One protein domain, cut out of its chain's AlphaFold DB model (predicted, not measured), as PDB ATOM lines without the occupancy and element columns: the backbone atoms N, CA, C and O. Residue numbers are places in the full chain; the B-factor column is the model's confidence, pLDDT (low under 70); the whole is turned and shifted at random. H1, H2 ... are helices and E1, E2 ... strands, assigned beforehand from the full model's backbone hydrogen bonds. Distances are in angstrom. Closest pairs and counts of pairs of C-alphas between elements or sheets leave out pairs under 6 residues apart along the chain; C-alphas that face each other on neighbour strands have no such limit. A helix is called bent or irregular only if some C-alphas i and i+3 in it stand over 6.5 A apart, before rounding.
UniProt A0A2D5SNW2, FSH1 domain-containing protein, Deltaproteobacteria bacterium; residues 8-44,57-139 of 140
ATOM      1  N   ALA A   8    -142.239  76.279  29.954       94.50
ATOM      2  CA  ALA A   8    -142.913  75.054  29.510       94.50
ATOM      3  C   ALA A   8    -144.271  75.318  28.831       94.50
ATOM      4  O   ALA A   8    -144.592  74.743  27.782       94.50
ATOM      5  N   SER A   9    -145.076  76.230  29.387       92.88
ATOM      6  CA  SER A   9    -146.345  76.614  28.757       92.88
ATOM      7  C   SER A   9    -146.126  77.366  27.436       92.88
ATOM      8  O   SER A   9    -146.885  77.169  26.483       92.88
ATOM      9  N   PHE A  10    -145.071  78.182  27.327       94.19
ATOM     10  CA  PHE A  10    -144.718  78.865  26.079       94.19
ATOM     11  C   PHE A  10    -144.132  77.911  25.027       94.19
ATOM     12  O   PHE A  10    -144.467  78.035  23.847       94.19
ATOM     13  N   GLU A  11    -143.334  76.921  25.429       95.19
ATOM     14  CA  GLU A  11    -142.856  75.842  24.555       95.19
ATOM     15  C   GLU A  11    -144.034  75.098  23.922       95.19
ATOM     16  O   GLU A  11    -144.123  74.975  22.698       95.19
ATOM     17  N   SER A  12    -145.004  74.693  24.744       94.25
ATOM     18  CA  SER A  12    -146.205  73.999  24.269       94.25
ATOM     19  C   SER A  12    -146.966  74.812  23.213       94.25
ATOM     20  O   SER A  12    -147.400  74.257  22.202       94.25
ATOM     21  N   LYS A  13    -147.065  76.136  23.394       93.06
ATOM     22  CA  LYS A  13    -147.729  77.059  22.451       93.06
ATOM     23  C   LYS A  13    -146.929  77.325  21.178       93.06
ATOM     24  O   LYS A  13    -147.503  77.725  20.170       93.06
ATOM     25  N   THR A  14    -145.618  77.117  21.206       93.75
ATOM     26  CA  THR A  14    -144.719  77.423  20.082       93.75
ATOM     27  C   THR A  14    -144.218  76.174  19.362       93.75
ATOM     28  O   THR A  14    -143.384  76.275  18.466       93.75
ATOM     29  N   ARG A  15    -144.780  74.995  19.660       92.06
ATOM     30  CA  ARG A  15    -144.418  73.725  19.012       92.06
ATOM     31  C   ARG A  15    -144.496  73.788  17.484       92.06
ATOM     32  O   ARG A  15    -143.581  73.343  16.803       92.06
ATOM     33  N   PHE A  16    -145.561  74.377  16.940       93.19
ATOM     34  CA  PHE A  16    -145.691  74.542  15.489       93.19
ATOM     35  C   PHE A  16    -144.603  75.462  14.916       93.19
ATOM     36  O   PHE A  16    -143.996  75.140  13.901       93.19
ATOM     37  N   PHE A  17    -144.304  76.568  15.601       90.44
ATOM     38  CA  PHE A  17    -143.231  77.483  15.213       90.44
ATOM     39  C   PHE A  17    -141.856  76.795  15.219       90.44
ATOM     40  O   PHE A  17    -141.100  76.947  14.263       90.44
ATOM     41  N   LYS A  18    -141.566  75.968  16.232       89.75
ATOM     42  CA  LYS A  18    -140.353  75.138  16.285       89.75
ATOM     43  C   LYS A  18    -140.235  74.236  15.054       89.75
ATOM     44  O   LYS A  18    -139.197  74.237  14.401       89.75
ATOM     45  N   ASN A  19    -141.312  73.534  14.699       89.38
ATOM     46  CA  ASN A  19    -141.331  72.655  13.527       89.38
ATOM     47  C   ASN A  19    -141.107  73.435  12.221       89.38
ATOM     48  O   ASN A  19    -140.379  72.976  11.344       89.38
ATOM     49  N   LEU A  20    -141.699  74.628  12.090       90.50
ATOM     50  CA  LEU A  20    -141.466  75.493  10.932       90.50
ATOM     51  C   LEU A  20    -139.999  75.913  10.814       90.50
ATOM     52  O   LEU A  20    -139.449  75.841   9.720       90.50
ATOM     53  N   LEU A  21    -139.357  76.312  11.916       86.31
ATOM     54  CA  LEU A  21    -137.940  76.685  11.908       86.31
ATOM     55  C   LEU A  21    -137.040  75.511  11.520       86.31
ATOM     56  O   LEU A  21    -136.127  75.676  10.716       86.31
ATOM     57  N   GLN A  22    -137.318  74.320  12.048       86.56
ATOM     58  CA  GLN A  22    -136.572  73.110  11.700       86.56
ATOM     59  C   GLN A  22    -136.685  72.785  10.204       86.56
ATOM     60  O   GLN A  22    -135.681  72.486   9.564       86.56
ATOM     61  N   ASN A  23    -137.883  72.920   9.629       86.44
ATOM     62  CA  ASN A  23    -138.109  72.694   8.200       86.44
ATOM     63  C   ASN A  23    -137.503  73.791   7.312       86.44
ATOM     64  O   ASN A  23    -137.073  73.504   6.198       86.44
ATOM     65  N   ALA A  24    -137.490  75.042   7.778       85.88
ATOM     66  CA  ALA A  24    -136.945  76.179   7.035       85.88
ATOM     67  C   ALA A  24    -135.409  76.204   7.025       85.88
ATOM     68  O   ALA A  24    -134.807  76.787   6.123       85.88
ATOM     69  N   CYS A  25    -134.768  75.566   8.009       80.50
ATOM     70  CA  CYS A  25    -133.317  75.548   8.167       80.50
ATOM     71  C   CYS A  25    -132.744  74.114   8.149       80.50
ATOM     72  O   CYS A  25    -132.035  73.735   9.084       80.50
ATOM     73  N   PRO A  26    -132.986  73.311   7.091       75.88
ATOM     74  CA  PRO A  26    -132.578  71.902   7.048       75.88
ATOM     75  C   PRO A  26    -131.054  71.724   7.041       75.88
ATOM     76  O   PRO A  26    -130.544  70.682   7.443       75.88
ATOM     77  N   SER A  27    -130.324  72.750   6.601       74.94
ATOM     78  CA  SER A  27    -128.863  72.753   6.524       74.94
ATOM     79  C   SER A  27    -128.182  73.239   7.808       74.94
ATOM     80  O   SER A  27    -126.956  73.311   7.832       74.94
ATOM     81  N   PHE A  28    -128.934  73.614   8.854       74.38
ATOM     82  CA  PHE A  28    -128.337  74.052  10.116       74.38
ATOM     83  C   PHE A  28    -127.750  72.834  10.854       74.38
ATOM     84  O   PHE A  28    -128.511  71.928  11.212       74.38
ATOM     85  N   PRO A  29    -126.423  72.758  11.072       65.69
ATOM     86  CA  PRO A  29    -125.800  71.589  11.690       65.69
ATOM     87  C   PRO A  29    -126.364  71.343  13.095       65.69
ATOM     88  O   PRO A  29    -126.329  72.231  13.938       65.69
ATOM     89  N   GLY A  30    -126.898  70.144  13.344       72.38
ATOM     90  CA  GLY A  30    -127.546  69.796  14.619       72.38
ATOM     91  C   GLY A  30    -129.025  70.193  14.729       72.38
ATOM     92  O   GLY A  30    -129.683  69.802  15.690       72.38
ATOM     93  N   GLY A  31    -129.576  70.880  13.724       79.81
ATOM     94  CA  GLY A  31    -130.964  71.339  13.709       79.81
ATOM     95  C   GLY A  31    -131.213  72.562  14.595       79.81
ATOM     96  O   GLY A  31    -130.350  73.018  15.340       79.81
ATOM     97  N   VAL A  32    -132.418  73.128  14.490       84.12
ATOM     98  CA  VAL A  32    -132.819  74.276  15.314       84.12
ATOM     99  C   VAL A  32    -133.314  73.792  16.676       84.12
ATOM    100  O   VAL A  32    -134.311  73.064  16.769       84.12
ATOM    101  N   GLU A  33    -132.645  74.255  17.727       88.62
ATOM    102  CA  GLU A  33    -133.057  74.103  19.119       88.62
ATOM    103  C   GLU A  33    -133.615  75.426  19.659       88.62
ATOM    104  O   GLU A  33    -133.140  76.510  19.324       88.62
ATOM    105  N   LEU A  34    -134.653  75.335  20.492       91.44
ATOM    106  CA  LEU A  34    -135.244  76.480  21.175       91.44
ATOM    107  C   LEU A  34    -135.144  76.253  22.682       91.44
ATOM    108  O   LEU A  34    -135.647  75.253  23.189       91.44
ATOM    109  N   PHE A  35    -134.518  77.202  23.373       94.38
ATOM    110  CA  PHE A  35    -134.403  77.225  24.826       94.38
ATOM    111  C   PHE A  35    -135.472  78.154  25.418       94.38
ATOM    112  O   PHE A  35    -135.628  79.295  24.976       94.38
ATOM    113  N   TYR A  36    -136.214  77.671  26.415       96.00
ATOM    114  CA  TYR A  36    -137.400  78.344  26.957       96.00
ATOM    115  C   TYR A  36    -137.220  78.705  28.440       96.00
ATOM    116  O   TYR A  36    -137.742  78.002  29.305       96.00
ATOM    117  N   PRO A  37    -136.514  79.802  28.773       95.75
ATOM    118  CA  PRO A  37    -136.368  80.219  30.159       95.75
ATOM    119  C   PRO A  37    -137.705  80.710  30.724       95.75
ATOM    120  O   PRO A  37    -138.468  81.414  30.051       95.75
ATOM    121  N   THR A  38    -137.968  80.361  31.982       96.38
ATOM    122  CA  THR A  38    -139.071  80.933  32.760       96.38
ATOM    123  C   THR A  38    -138.646  82.287  33.327       96.38
ATOM    124  O   THR A  38    -137.517  82.436  33.786       96.38
ATOM    125  N   ALA A  39    -139.528  83.290  33.277       96.25
ATOM    126  CA  ALA A  39    -139.232  84.604  33.841       96.25
ATOM    127  C   ALA A  39    -139.003  84.504  35.366       96.25
ATOM    128  O   ALA A  39    -139.628  83.663  36.007       96.25
ATOM    129  N   PRO A  40    -138.142  85.339  35.975       95.62
ATOM    130  CA  PRO A  40    -137.681  85.099  37.345       95.62
ATOM    131  C   PRO A  40    -138.676  85.515  38.437       95.62
ATOM    132  O   PRO A  40    -138.452  85.203  39.603       95.62
ATOM    133  N   HIS A  41    -139.755  86.226  38.094       94.31
ATOM    134  CA  HIS A  41    -140.703  86.750  39.079       94.31
ATOM    135  C   HIS A  41    -142.002  85.958  39.062       94.31
ATOM    136  O   HIS A  41    -142.728  85.982  38.066       94.31
ATOM    137  N   ARG A  42    -142.321  85.283  40.170       92.19
ATOM    138  CA  ARG A  42    -143.595  84.573  40.331       92.19
ATOM    139  C   ARG A  42    -144.720  85.565  40.635       92.19
ATOM    140  O   ARG A  42    -144.553  86.471  41.448       92.19
ATOM    141  N   ILE A  43    -145.865  85.392  39.980       89.88
ATOM    142  CA  ILE A  43    -147.083  86.156  40.254       89.88
ATOM    143  C   ILE A  43    -147.849  85.432  41.360       89.88
ATOM    144  O   ILE A  43    -148.236  84.276  41.192       89.88
ATOM    145  N   LEU A  44    -148.079  86.120  42.476       84.12
ATOM    146  CA  LEU A  44    -148.851  85.590  43.597       84.12
ATOM    147  C   LEU A  44    -150.311  86.074  43.529       84.12
ATOM    148  O   LEU A  44    -150.550  87.233  43.175       84.12
ATOM    149  N   ASP A  57    -148.758  78.400  38.003       87.62
ATOM    150  CA  ASP A  57    -147.661  78.529  37.039       87.62
ATOM    151  C   ASP A  57    -147.728  79.876  36.294       87.62
ATOM    152  O   ASP A  57    -147.935  79.959  35.082       87.62
ATOM    153  N   ALA A  58    -147.620  80.968  37.053       91.75
ATOM    154  CA  ALA A  58    -147.747  82.328  36.551       91.75
ATOM    155  C   ALA A  58    -146.481  83.137  36.856       91.75
ATOM    156  O   ALA A  58    -146.153  83.387  38.014       91.75
ATOM    157  N   TRP A  59    -145.794  83.587  35.804       94.56
ATOM    158  CA  TRP A  59    -144.528  84.315  35.916       94.56
ATOM    159  C   TRP A  59    -144.531  85.604  35.097       94.56
ATOM    160  O   TRP A  59    -145.269  85.736  34.117       94.56
ATOM    161  N   THR A  60    -143.706  86.571  35.493       95.19
ATOM    162  CA  THR A  60    -143.576  87.866  34.819       95.19
ATOM    163  C   THR A  60    -142.121  88.309  34.680       95.19
ATOM    164  O   THR A  60    -141.259  87.971  35.488       95.19
ATOM    165  N   TRP A  61    -141.846  89.102  33.643       94.88
ATOM    166  CA  TRP A  61    -140.542  89.735  33.411       94.88
ATOM    167  C   TRP A  61    -140.345  91.004  34.250       94.88
ATOM    168  O   TRP A  61    -139.228  91.488  34.394       94.88
ATOM    169  N   GLY A  62    -141.418  91.522  34.836       93.25
ATOM    170  CA  GLY A  62    -141.412  92.645  35.762       93.25
ATOM    171  C   GLY A  62    -142.837  93.002  36.170       93.25
ATOM    172  O   GLY A  62    -143.803  92.590  35.522       93.25
ATOM    173  N   PHE A  63    -142.978  93.754  37.253       91.06
ATOM    174  CA  PHE A  63    -144.276  94.230  37.722       91.06
ATOM    175  C   PHE A  63    -144.470  95.661  37.239       91.06
ATOM    176  O   PHE A  63    -143.759  96.566  37.671       91.06
ATOM    177  N   GLY A  64    -145.383  95.852  36.289       85.75
ATOM    178  CA  GLY A  64    -145.726  97.183  35.803       85.75
ATOM    179  C   GLY A  64    -146.571  97.923  36.831       85.75
ATOM    180  O   GLY A  64    -147.599  97.405  37.264       85.75
ATOM    181  N   ASP A  65    -146.151  99.129  37.187       82.50
ATOM    182  CA  ASP A  65    -146.941 100.068  37.969       82.50
ATOM    183  C   ASP A  65    -147.429 101.193  37.046       82.50
ATOM    184  O   ASP A  65    -146.644 101.989  36.534       82.50
ATOM    185  N   TYR A  66    -148.741 101.238  36.811       77.00
ATOM    186  CA  TYR A  66    -149.365 102.228  35.930       77.00
ATOM    187  C   TYR A  66    -149.375 103.638  36.530       77.00
ATOM    188  O   TYR A  66    -149.592 104.600  35.803       77.00
ATOM    189  N   THR A  67    -149.174 103.769  37.844       82.50
ATOM    190  CA  THR A  67    -149.168 105.067  38.528       82.50
ATOM    191  C   THR A  67    -147.807 105.741  38.461       82.50
ATOM    192  O   THR A  67    -147.734 106.964  38.370       82.50
ATOM    193  N   THR A  68    -146.734 104.950  38.483       84.12
ATOM    194  CA  THR A  68    -145.356 105.453  38.432       84.12
ATOM    195  C   THR A  68    -144.707 105.294  37.061       84.12
ATOM    196  O   THR A  68    -143.616 105.815  36.854       84.12
ATOM    197  N   GLU A  69    -145.345 104.571  36.135       82.25
ATOM    198  CA  GLU A  69    -144.776 104.151  34.843       82.25
ATOM    199  C   GLU A  69    -143.468 103.347  34.985       82.25
ATOM    200  O   GLU A  69    -142.714 103.164  34.026       82.25
ATOM    201  N   VAL A  70    -143.193 102.817  36.182       83.06
ATOM    202  CA  VAL A  70    -141.997 102.025  36.476       83.06
ATOM    203  C   VAL A  70    -142.323 100.539  36.397       83.06
ATOM    204  O   VAL A  70    -143.315 100.057  36.942       83.06
ATOM    205  N   MET A  71    -141.431  99.778  35.760       85.94
ATOM    206  CA  MET A  71    -141.461  98.319  35.817       85.94
ATOM    207  C   MET A  71    -140.520  97.811  36.916       85.94
ATOM    208  O   MET A  71    -139.299  97.758  36.750       85.94
ATOM    209  N   GLN A  72    -141.097  97.414  38.047       90.25
ATOM    210  CA  GLN A  72    -140.358  96.866  39.181       90.25
ATOM    211  C   GLN A  72    -139.791  95.478  38.859       90.25
ATOM    212  O   GLN A  72    -140.381  94.695  38.111       90.25
ATOM    213  N   GLY A  73    -138.620  95.163  39.420       89.62
ATOM    214  CA  GLY A  73    -137.938  93.875  39.220       89.62
ATOM    215  C   GLY A  73    -137.262  93.704  37.853       89.62
ATOM    216  O   GLY A  73    -136.578  92.704  37.622       89.62
ATOM    217  N   TYR A  74    -137.375  94.679  36.946       90.75
ATOM    218  CA  TYR A  74    -136.870  94.522  35.583       90.75
ATOM    219  C   TYR A  74    -135.336  94.436  35.499       90.75
ATOM    220  O   TYR A  74    -134.796  93.635  34.739       90.75
ATOM    221  N   GLY A  75    -134.607  95.162  36.354       90.19
ATOM    222  CA  GLY A  75    -133.146  95.026  36.448       90.19
ATOM    223  C   GLY A  75    -132.697  93.608  36.838       90.19
ATOM    224  O   GLY A  75    -131.723  93.090  36.293       90.19
ATOM    225  N   GLN A  76    -133.436  92.930  37.728       92.94
ATOM    226  CA  GLN A  76    -133.179  91.526  38.074       92.94
ATOM    227  C   GLN A  76    -133.436  90.600  36.881       92.94
ATOM    228  O   GLN A  76    -132.650  89.687  36.649       92.94
ATOM    229  N   THR A  77    -134.477  90.874  36.094       95.00
ATOM    230  CA  THR A  77    -134.762  90.154  34.847       95.00
ATOM    231  C   THR A  77    -133.612  90.235  33.852       95.00
ATOM    232  O   THR A  77    -133.204  89.204  33.315       95.00
ATOM    233  N   ILE A  78    -133.049  91.425  33.625       93.00
ATOM    234  CA  ILE A  78    -131.928  91.570  32.689       93.00
ATOM    235  C   ILE A  78    -130.698  90.807  33.198       93.00
ATOM    236  O   ILE A  78    -130.093  90.063  32.429       93.00
ATOM    237  N   ARG A  79    -130.364  90.894  34.497       91.75
ATOM    238  CA  ARG A  79    -129.255  90.110  35.085       91.75
ATOM    239  C   ARG A  79    -129.474  88.602  34.959       91.75
ATOM    240  O   ARG A  79    -128.557  87.897  34.556       91.75
ATOM    241  N   TYR A  80    -130.681  88.126  35.265       95.50
ATOM    242  CA  TYR A  80    -131.061  86.721  35.121       95.50
ATOM    243  C   TYR A  80    -130.876  86.234  33.680       95.50
ATOM    244  O   TYR A  80    -130.255  85.202  33.454       95.50
ATOM    245  N   MET A  81    -131.352  86.998  32.694       94.25
ATOM    246  CA  MET A  81    -131.225  86.614  31.288       94.25
ATOM    247  C   MET A  81    -129.782  86.647  30.787       94.25
ATOM    248  O   MET A  81    -129.399  85.754  30.039       94.25
ATOM    249  N   LEU A  82    -128.966  87.622  31.206       90.69
ATOM    250  CA  LEU A  82    -127.532  87.583  30.906       90.69
ATOM    251  C   LEU A  82    -126.880  86.334  31.515       90.69
ATOM    252  O   LEU A  82    -126.087  85.678  30.857       90.69
ATOM    253  N   GLU A  83    -127.248  85.937  32.730       90.50
ATOM    254  CA  GLU A  83    -126.714  84.705  33.317       90.50
ATOM    255  C   GLU A  83    -127.150  83.447  32.546       90.50
ATOM    256  O   GLU A  83    -126.325  82.573  32.272       90.50
ATOM    257  N   VAL A  84    -128.414  83.372  32.120       93.25
ATOM    258  CA  VAL A  84    -128.920  82.288  31.256       93.25
ATOM    259  C   VAL A  84    -128.135  82.224  29.949       93.25
ATOM    260  O   VAL A  84    -127.656  81.161  29.564       93.25
ATOM    261  N   ILE A  85    -127.961  83.362  29.276       89.25
ATOM    262  CA  ILE A  85    -127.241  83.418  28.004       89.25
ATOM    263  C   ILE A  85    -125.771  82.994  28.204       89.25
ATOM    264  O   ILE A  85    -125.206  82.325  27.340       89.25
ATOM    265  N   ARG A  86    -125.160  83.344  29.343       86.00
ATOM    266  CA  ARG A  86    -123.763  83.022  29.673       86.00
ATOM    267  C   ARG A  86    -123.558  81.537  29.955       86.00
ATOM    268  O   ARG A  86    -122.502  81.003  29.630       86.00
ATOM    269  N   THR A  87    -124.529  80.894  30.598       90.62
ATOM    270  CA  THR A  87    -124.399  79.519  31.111       90.62
ATOM    271  C   THR A  87    -124.963  78.456  30.176       90.62
ATOM    272  O   THR A  87    -124.402  77.369  30.110       90.62
ATOM    273  N   ALA A  88    -126.036  78.762  29.444       89.38
ATOM    274  CA  ALA A  88    -126.691  77.835  28.520       89.38
ATOM    275  C   ALA A  88    -126.363  78.106  27.040       89.38
ATOM    276  O   ALA A  88    -126.790  77.352  26.170       89.38
ATOM    277  N   GLY A  89    -125.640  79.192  26.743       83.50
ATOM    278  CA  GLY A  89    -125.221  79.539  25.387       83.50
ATOM    279  C   GLY A  89    -124.053  78.687  24.863       83.50
ATOM    280  O   GLY A  89    -123.540  77.818  25.569       83.50
ATOM    281  N   PRO A  90    -123.577  78.962  23.636       84.44
ATOM    282  CA  PRO A  90    -123.884  80.139  22.817       84.44
ATOM    283  C   PRO A  90    -125.258  80.078  22.131       84.44
ATOM    284  O   PRO A  90    -125.669  79.043  21.617       84.44
ATOM    285  N   PHE A  91    -125.944  81.224  22.074       85.06
ATOM    286  CA  PHE A  91    -127.208  81.392  21.351       85.06
ATOM    287  C   PHE A  91    -126.982  82.196  20.069       85.06
ATOM    288  O   PHE A  91    -126.295  83.213  20.093       85.06
ATOM    289  N   ILE A  92    -127.603  81.776  18.965       82.38
ATOM    290  CA  ILE A  92    -127.527  82.485  17.672       82.38
ATOM    291  C   ILE A  92    -128.606  83.563  17.504       82.38
ATOM    292  O   ILE A  92    -128.603  84.308  16.529       82.38
ATOM    293  N   GLY A  93    -129.566  83.622  18.426       86.88
ATOM    294  CA  GLY A  93    -130.684  84.547  18.354       86.88
ATOM    295  C   GLY A  93    -131.608  84.429  19.557       86.88
ATOM    296  O   GLY A  93    -131.490  83.514  20.373       86.88
ATOM    297  N   ILE A  94    -132.540  85.372  19.654       93.00
ATOM    298  CA  ILE A  94    -133.559  85.416  20.700       93.00
ATOM    299  C   ILE A  94    -134.921  85.718  20.078       93.00
ATOM    300  O   ILE A  94    -135.045  86.565  19.196       93.00
ATOM    301  N   VAL A  95    -135.955  85.026  20.553       91.81
ATOM    302  CA  VAL A  95    -137.340  85.234  20.122       91.81
ATOM    303  C   VAL A  95    -138.194  85.552  21.340       91.81
ATOM    304  O   VAL A  95    -138.184  84.833  22.339       91.81
ATOM    305  N   GLY A  96    -138.957  86.640  21.261       92.88
ATOM    306  CA  GLY A  96    -139.812  87.103  22.345       92.88
ATOM    307  C   GLY A  96    -141.249  87.357  21.897       92.88
ATOM    308  O   GLY A  96    -141.531  87.543  20.720       92.88
ATOM    309  N   PHE A  97    -142.166  87.376  22.865       92.69
ATOM    310  CA  PHE A  97    -143.580  87.703  22.664       92.69
ATOM    311  C   PHE A  97    -144.047  88.631  23.790       92.69
ATOM    312  O   PHE A  97    -143.736  88.354  24.950       92.69
ATOM    313  N   SER A  98    -144.791  89.697  23.467       92.69
ATOM    314  CA  SER A  98    -145.294  90.693  24.434       92.69
ATOM    315  C   SER A  98    -144.173  91.209  25.363       92.69
ATOM    316  O   SER A  98    -143.137  91.644  24.864       92.69
ATOM    317  N   ALA A  99    -144.304  91.115  26.689       91.38
ATOM    318  CA  ALA A  99    -143.257  91.505  27.644       91.38
ATOM    319  C   ALA A  99    -141.904  90.794  27.408       91.38
ATOM    320  O   ALA A  99    -140.836  91.386  27.581       91.38
ATOM    321  N   GLY A 100    -141.917  89.547  26.929       93.75
ATOM    322  CA  GLY A 100    -140.692  88.857  26.525       93.75
ATOM    323  C   GLY A 100    -140.092  89.389  25.223       93.75
ATOM    324  O   GLY A 100    -138.887  89.277  25.043       93.75
ATOM    325  N   ALA A 101    -140.889  89.974  24.320       94.19
ATOM    326  CA  ALA A 101    -140.371  90.656  23.125       94.19
ATOM    327  C   ALA A 101    -139.664  91.959  23.503       94.19
ATOM    328  O   ALA A 101    -138.570  92.213  23.010       94.19
ATOM    329  N   ALA A 102    -140.238  92.731  24.431       92.69
ATOM    330  CA  ALA A 102    -139.580  93.914  24.983       92.69
ATOM    331  C   ALA A 102    -138.236  93.548  25.641       92.69
ATOM    332  O   ALA A 102    -137.208  94.151  25.342       92.69
ATOM    333  N   THR A 103    -138.228  92.482  26.447       93.75
ATOM    334  CA  THR A 103    -137.006  91.962  27.087       93.75
ATOM    335  C   THR A 103    -135.969  91.506  26.066       93.75
ATOM    336  O   THR A 103    -134.807  91.891  26.165       93.75
ATOM    337  N   ALA A 104    -136.382  90.757  25.040       93.31
ATOM    338  CA  ALA A 104    -135.501  90.355  23.948       93.31
ATOM    339  C   ALA A 104    -134.888  91.565  23.226       93.31
ATOM    340  O   ALA A 104    -133.685  91.592  22.985       93.31
ATOM    341  N   HIS A 105    -135.689  92.592  22.940       91.69
ATOM    342  CA  HIS A 105    -135.225  93.798  22.259       91.69
ATOM    343  C   HIS A 105    -134.201  94.586  23.087       91.69
ATOM    344  O   HIS A 105    -133.212  95.077  22.543       91.69
ATOM    345  N   ILE A 106    -134.398  94.672  24.404       89.88
ATOM    346  CA  ILE A 106    -133.440  95.309  25.315       89.88
ATOM    347  C   ILE A 106    -132.130  94.521  25.360       89.88
ATOM    348  O   ILE A 106    -131.065  95.122  25.244       89.88
ATOM    349  N   LEU A 107    -132.188  93.190  25.457       89.94
ATOM    350  CA  LEU A 107    -130.992  92.339  25.444       89.94
ATOM    351  C   LEU A 107    -130.206  92.478  24.135       89.94
ATOM    352  O   LEU A 107    -128.989  92.653  24.174       89.94
ATOM    353  N   VAL A 108    -130.896  92.477  22.989       88.06
ATOM    354  CA  VAL A 108    -130.275  92.743  21.682       88.06
ATOM    355  C   VAL A 108    -129.664  94.143  21.658       88.06
ATOM    356  O   VAL A 108    -128.511  94.297  21.283       88.06
ATOM    357  N   SER A 109    -130.376  95.161  22.144       85.31
ATOM    358  CA  SER A 109    -129.861  96.538  22.196       85.31
ATOM    359  C   SER A 109    -128.599  96.667  23.058       85.31
ATOM    360  O   SER A 109    -127.691  97.420  22.706       85.31
ATOM    361  N   ILE A 110    -128.520  95.935  24.176       83.50
ATOM    362  CA  ILE A 110    -127.325  95.868  25.030       83.50
ATOM    363  C   ILE A 110    -126.167  95.197  24.276       83.50
ATOM    364  O   ILE A 110    -125.047  95.714  24.303       83.50
ATOM    365  N   ALA A 111    -126.439  94.079  23.593       77.56
ATOM    366  CA  ALA A 111    -125.445  93.332  22.825       77.56
ATOM    367  C   ALA A 111    -124.877  94.156  21.654       77.56
ATOM    368  O   ALA A 111    -123.659  94.282  21.529       77.56
ATOM    369  N   GLU A 112    -125.745  94.792  20.862       73.19
ATOM    370  CA  GLU A 112    -125.376  95.625  19.708       73.19
ATOM    371  C   GLU A 112    -124.542  96.847  20.114       73.19
ATOM    372  O   GLU A 112    -123.552  97.195  19.470       73.19
ATOM    373  N   ARG A 113    -124.895  97.500  21.230       66.88
ATOM    374  CA  ARG A 113    -124.198  98.706  21.713       66.88
ATOM    375  C   ARG A 113    -122.866  98.419  22.406       66.88
ATOM    376  O   ARG A 113    -122.274  99.350  22.950       66.88
ATOM    377  N   ARG A 114    -122.405  97.161  22.436       60.72
ATOM    378  CA  ARG A 114    -121.251  96.720  23.244       60.72
ATOM    379  C   ARG A 114    -121.358  97.194  24.701       60.72
ATOM    380  O   ARG A 114    -120.356  97.600  25.277       60.72
ATOM    381  N   ALA A 115    -122.580  97.181  25.252       57.12
ATOM    382  CA  ALA A 115    -122.921  97.636  26.599       57.12
ATOM    383  C   ALA A 115    -122.152  98.904  27.027       57.12
ATOM    384  O   ALA A 115    -121.210  98.830  27.808       57.12
ATOM    385  N   SER A 116    -122.524 100.077  26.505       58.44
ATOM    386  CA  SER A 116    -121.849 101.317  26.911       58.44
ATOM    387  C   SER A 116    -121.873 101.489  28.447       58.44
ATOM    388  O   SER A 116    -122.841 101.060  29.091       58.44
ATOM    389  N   PRO A 117    -120.838 102.096  29.060       61.78
ATOM    390  CA  PRO A 117    -120.749 102.255  30.515       61.78
ATOM    391  C   PRO A 117    -121.986 102.910  31.145       61.78
ATOM    392  O   PRO A 117    -122.412 102.524  32.231       61.78
ATOM    393  N   GLU A 118    -122.616 103.846  30.437       63.78
ATOM    394  CA  GLU A 118    -123.818 104.560  30.875       63.78
ATOM    395  C   GLU A 118    -125.031 103.624  30.940       63.78
ATOM    396  O   GLU A 118    -125.815 103.669  31.888       63.78
ATOM    397  N   LEU A 119    -125.180 102.731  29.953       63.38
ATOM    398  CA  LEU A 119    -126.251 101.735  29.938       63.38
ATOM    399  C   LEU A 119    -126.067 100.722  31.074       63.38
ATOM    400  O   LEU A 119    -127.038 100.368  31.742       63.38
ATOM    401  N   MET A 120    -124.826 100.297  31.328       64.62
ATOM    402  CA  MET A 120    -124.507  99.412  32.451       64.62
ATOM    403  C   MET A 120    -124.825 100.065  33.801       64.62
ATOM    404  O   MET A 120    -125.418  99.420  34.666       64.62
ATOM    405  N   GLN A 121    -124.478 101.343  33.971       66.44
ATOM    406  CA  GLN A 121    -124.760 102.096  35.193       66.44
ATOM    407  C   GLN A 121    -126.268 102.250  35.425       66.44
ATOM    408  O   GLN A 121    -126.751 101.964  36.521       66.44
ATOM    409  N   ASN A 122    -127.022 102.616  34.385       64.88
ATOM    410  CA  ASN A 122    -128.476 102.785  34.462       64.88
ATOM    411  C   ASN A 122    -129.210 101.474  34.781       64.88
ATOM    412  O   ASN A 122    -130.215 101.480  35.487       64.88
ATOM    413  N   LEU A 123    -128.692 100.342  34.296       63.69
ATOM    414  CA  LEU A 123    -129.234  99.012  34.581       63.69
ATOM    415  C   LEU A 123    -128.656  98.383  35.861       63.69
ATOM    416  O   LEU A 123    -129.002  97.247  36.195       63.69
ATOM    417  N   GLN A 124    -127.787  99.102  36.583       64.19
ATOM    418  CA  GLN A 124    -127.083  98.612  37.770       64.19
ATOM    419  C   GLN A 124    -126.408  97.248  37.512       64.19
ATOM    420  O   GLN A 124    -126.578  96.292  38.282       64.19
ATOM    421  N   MET A 125    -125.712  97.127  36.380       61.31
ATOM    422  CA  MET A 125    -125.005  95.915  35.963       61.31
ATOM    423  C   MET A 125    -123.498  96.074  36.163       61.31
ATOM    424  O   MET A 125    -122.933  97.130  35.895       61.31
ATOM    425  N   ASP A 126    -122.845  95.010  36.629       60.22
ATOM    426  CA  ASP A 126    -121.393  94.971  36.803       60.22
ATOM    427  C   ASP A 126    -120.689  94.838  35.442       60.22
ATOM    428  O   ASP A 126    -121.078  94.012  34.608       60.22
ATOM    429  N   SER A 127    -119.628  95.621  35.226       54.62
ATOM    430  CA  SER A 127    -118.860  95.642  33.974       54.62
ATOM    431  C   SER A 127    -118.259  94.282  33.598       54.62
ATOM    432  O   SER A 127    -118.097  93.983  32.412       54.62
ATOM    433  N   ARG A 128    -118.015  93.407  34.581       55.09
ATOM    434  CA  ARG A 128    -117.482  92.048  34.390       55.09
ATOM    435  C   ARG A 128    -118.456  91.109  33.681       55.09
ATOM    436  O   ARG A 128    -118.012  90.165  33.031       55.09
ATOM    437  N   VAL A 129    -119.763  91.367  33.765       52.56
ATOM    438  CA  VAL A 129    -120.789  90.534  33.117       52.56
ATOM    439  C   VAL A 129    -120.716  90.679  31.595       52.56
ATOM    440  O   VAL A 129    -120.902  89.700  30.884       52.56
ATOM    441  N   CYS A 130    -120.363  91.862  31.082       48.75
ATOM    442  CA  CYS A 130    -120.317  92.133  29.642       48.75
ATOM    443  C   CYS A 130    -118.952  91.870  28.985       48.75
ATOM    444  O   CYS A 130    -118.918  91.558  27.795       48.75
ATOM    445  N   SER A 131    -117.829  91.930  29.713       46.88
ATOM    446  CA  SER A 131    -116.508  91.616  29.132       46.88
ATOM    447  C   SER A 131    -116.417  90.184  28.583       46.88
ATOM    448  O   SER A 131    -115.706  89.955  27.606       46.88
ATOM    449  N   PHE A 132    -117.178  89.237  29.144       46.97
ATOM    450  CA  PHE A 132    -117.304  87.876  28.606       46.97
ATOM    451  C   PHE A 132    -118.051  87.837  27.259       46.97
ATOM    452  O   PHE A 132    -117.647  87.104  26.362       46.97
ATOM    453  N   TYR A 133    -119.078  88.672  27.075       47.03
ATOM    454  CA  TYR A 133    -119.868  88.740  25.838       47.03
ATOM    455  C   TYR A 133    -119.106  89.334  24.655       47.03
ATOM    456  O   TYR A 133    -119.261  88.876  23.523       47.03
ATOM    457  N   ILE A 134    -118.247  90.321  24.923       44.22
ATOM    458  CA  ILE A 134    -117.400  90.955  23.905       44.22
ATOM    459  C   ILE A 134    -116.413  89.938  23.306       44.22
ATOM    460  O   ILE A 134    -116.136  89.982  22.110       44.22
ATOM    461  N   ALA A 135    -115.921  88.985  24.105       38.00
ATOM    462  CA  ALA A 135    -114.981  87.966  23.640       38.00
ATOM    463  C   ALA A 135    -115.646  86.855  22.804       38.00
ATOM    464  O   ALA A 135    -115.008  86.318  21.898       38.00
ATOM    465  N   THR A 136    -116.909  86.515  23.082       39.00
ATOM    466  CA  THR A 136    -117.640  85.457  22.363       39.00
ATOM    467  C   THR A 136    -118.182  85.932  21.010       39.00
ATOM    468  O   THR A 136    -118.156  85.166  20.054       39.00
ATOM    469  N   LEU A 137    -118.605  87.197  20.892       39.72
ATOM    470  CA  LEU A 137    -119.105  87.768  19.628       39.72
ATOM    471  C   LEU A 137    -117.991  88.207  18.662       39.72
ATOM    472  O   LEU A 137    -118.234  88.330  17.468       39.72
ATOM    473  N   ALA A 138    -116.765  88.421  19.149       33.81
ATOM    474  CA  ALA A 138    -115.617  88.793  18.315       33.81
ATOM    475  C   ALA A 138    -114.875  87.589  17.690       33.81
ATOM    476  O   ALA A 138    -113.843  87.776  17.047       33.81
ATOM    477  N   ARG A 139    -115.363  86.356  17.897       35.09
ATOM    478  CA  ARG A 139    -114.831  85.123  17.285       35.09
ATOM    479  C   ARG A 139    -115.857  84.441  16.368       35.09
ATOM    480  O   ARG A 139    -116.001  83.221  16.416       35.09
TER     481      ARG A 139
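AT A GLANCE: This is residues 8 to 44 and 57 to 139 of the 140 residues of the protein "FSH1 domain-containing protein" of Deltaproteobacteria bacterium (UniProt A0A2D5SNW2). A flat, openly built group of helices: H2 and H3 cross steeply near the middle, H4 and H5 make a corner on one side of them, and H1 stands off by itself at another edge, with the small E1 and E2 hairpin at the end of the domain where H2 begins. A long unnamed stretch, residues 25 to 44, leads away from H1, and of it residues 25 to 30 stick out free. The printed part has 120 residues, with five named helices and two named strands in the order H1 E1 E2 H2 H3 H4 H5; the two strands form an antiparallel sheet, and the class is mostly helix. It is only just compact, close to loose, with a radius of gyration of the C-alphas of 15.8 A and spans of 45 by 39 by 19 A.

IN THESE COORDINATES: H1, residues 8 to 24, begins at C-alpha 8 (-142.913, 75.054, 29.510) and is 23.3 A long. It has a kink of 57 degrees near residue 15 and is irregular, with C-alphas 13 and 16 7.7 A apart. E1 is residues 63 to 65 and E2 residues 70 to 72. H2, residues 74 to 88, is 20.8 A long and begins at C-alpha 74 (-136.870, 94.522, 35.583). H3, residues 99 to 112, is 20.0 A long. H4 is residues 117 to 122. H5, residues 127 to 137, is 16.4 A long and ends at C-alpha 137 (-119.105, 87.768, 19.628).

HOW THE PARTS SIT: H1 is apart from H2, H3, H4, H5 and E2. Residues 41 to 42 pair with residues 59 to 60, antiparallel. E1 and E2 are a hairpin at 150 degrees, with N 63 and O 72 at 2.9 A and N 65 and O 70 at 3.0 A, within hydrogen-bond range. H2 and H3 are close but not clearly touching, their closest C-alphas those of Ile 78 and Leu 107 at 7.3 A, with a steep tilt of 67 degrees, only just short of about perpendicular. H2 and H5 are close but not clearly touching, closest at the C-alphas of Leu 82 and Val 129, 7.7 A. H4 and H5 are close but not clearly touching, closest at the C-alphas of Met 120 and Ser 127, 7.0 A. Every O i to N i+4 pair is within hydrogen-bond range in H2, H3 and H4; in H1 11 of 13 are, in H5 4 of 7.

THE WHOLE: The two C-alphas farthest apart are those of Ser 27 and Thr 67, 49.8 A. Residues 45 to 56 are not printed, and C-alphas 44 and 57 are 9.7 A apart across the cut. Of the links printed whole, none is long. Mean pLDDT of the printed part is 81.0; residue 29 and residues 113 to 139 are under 70.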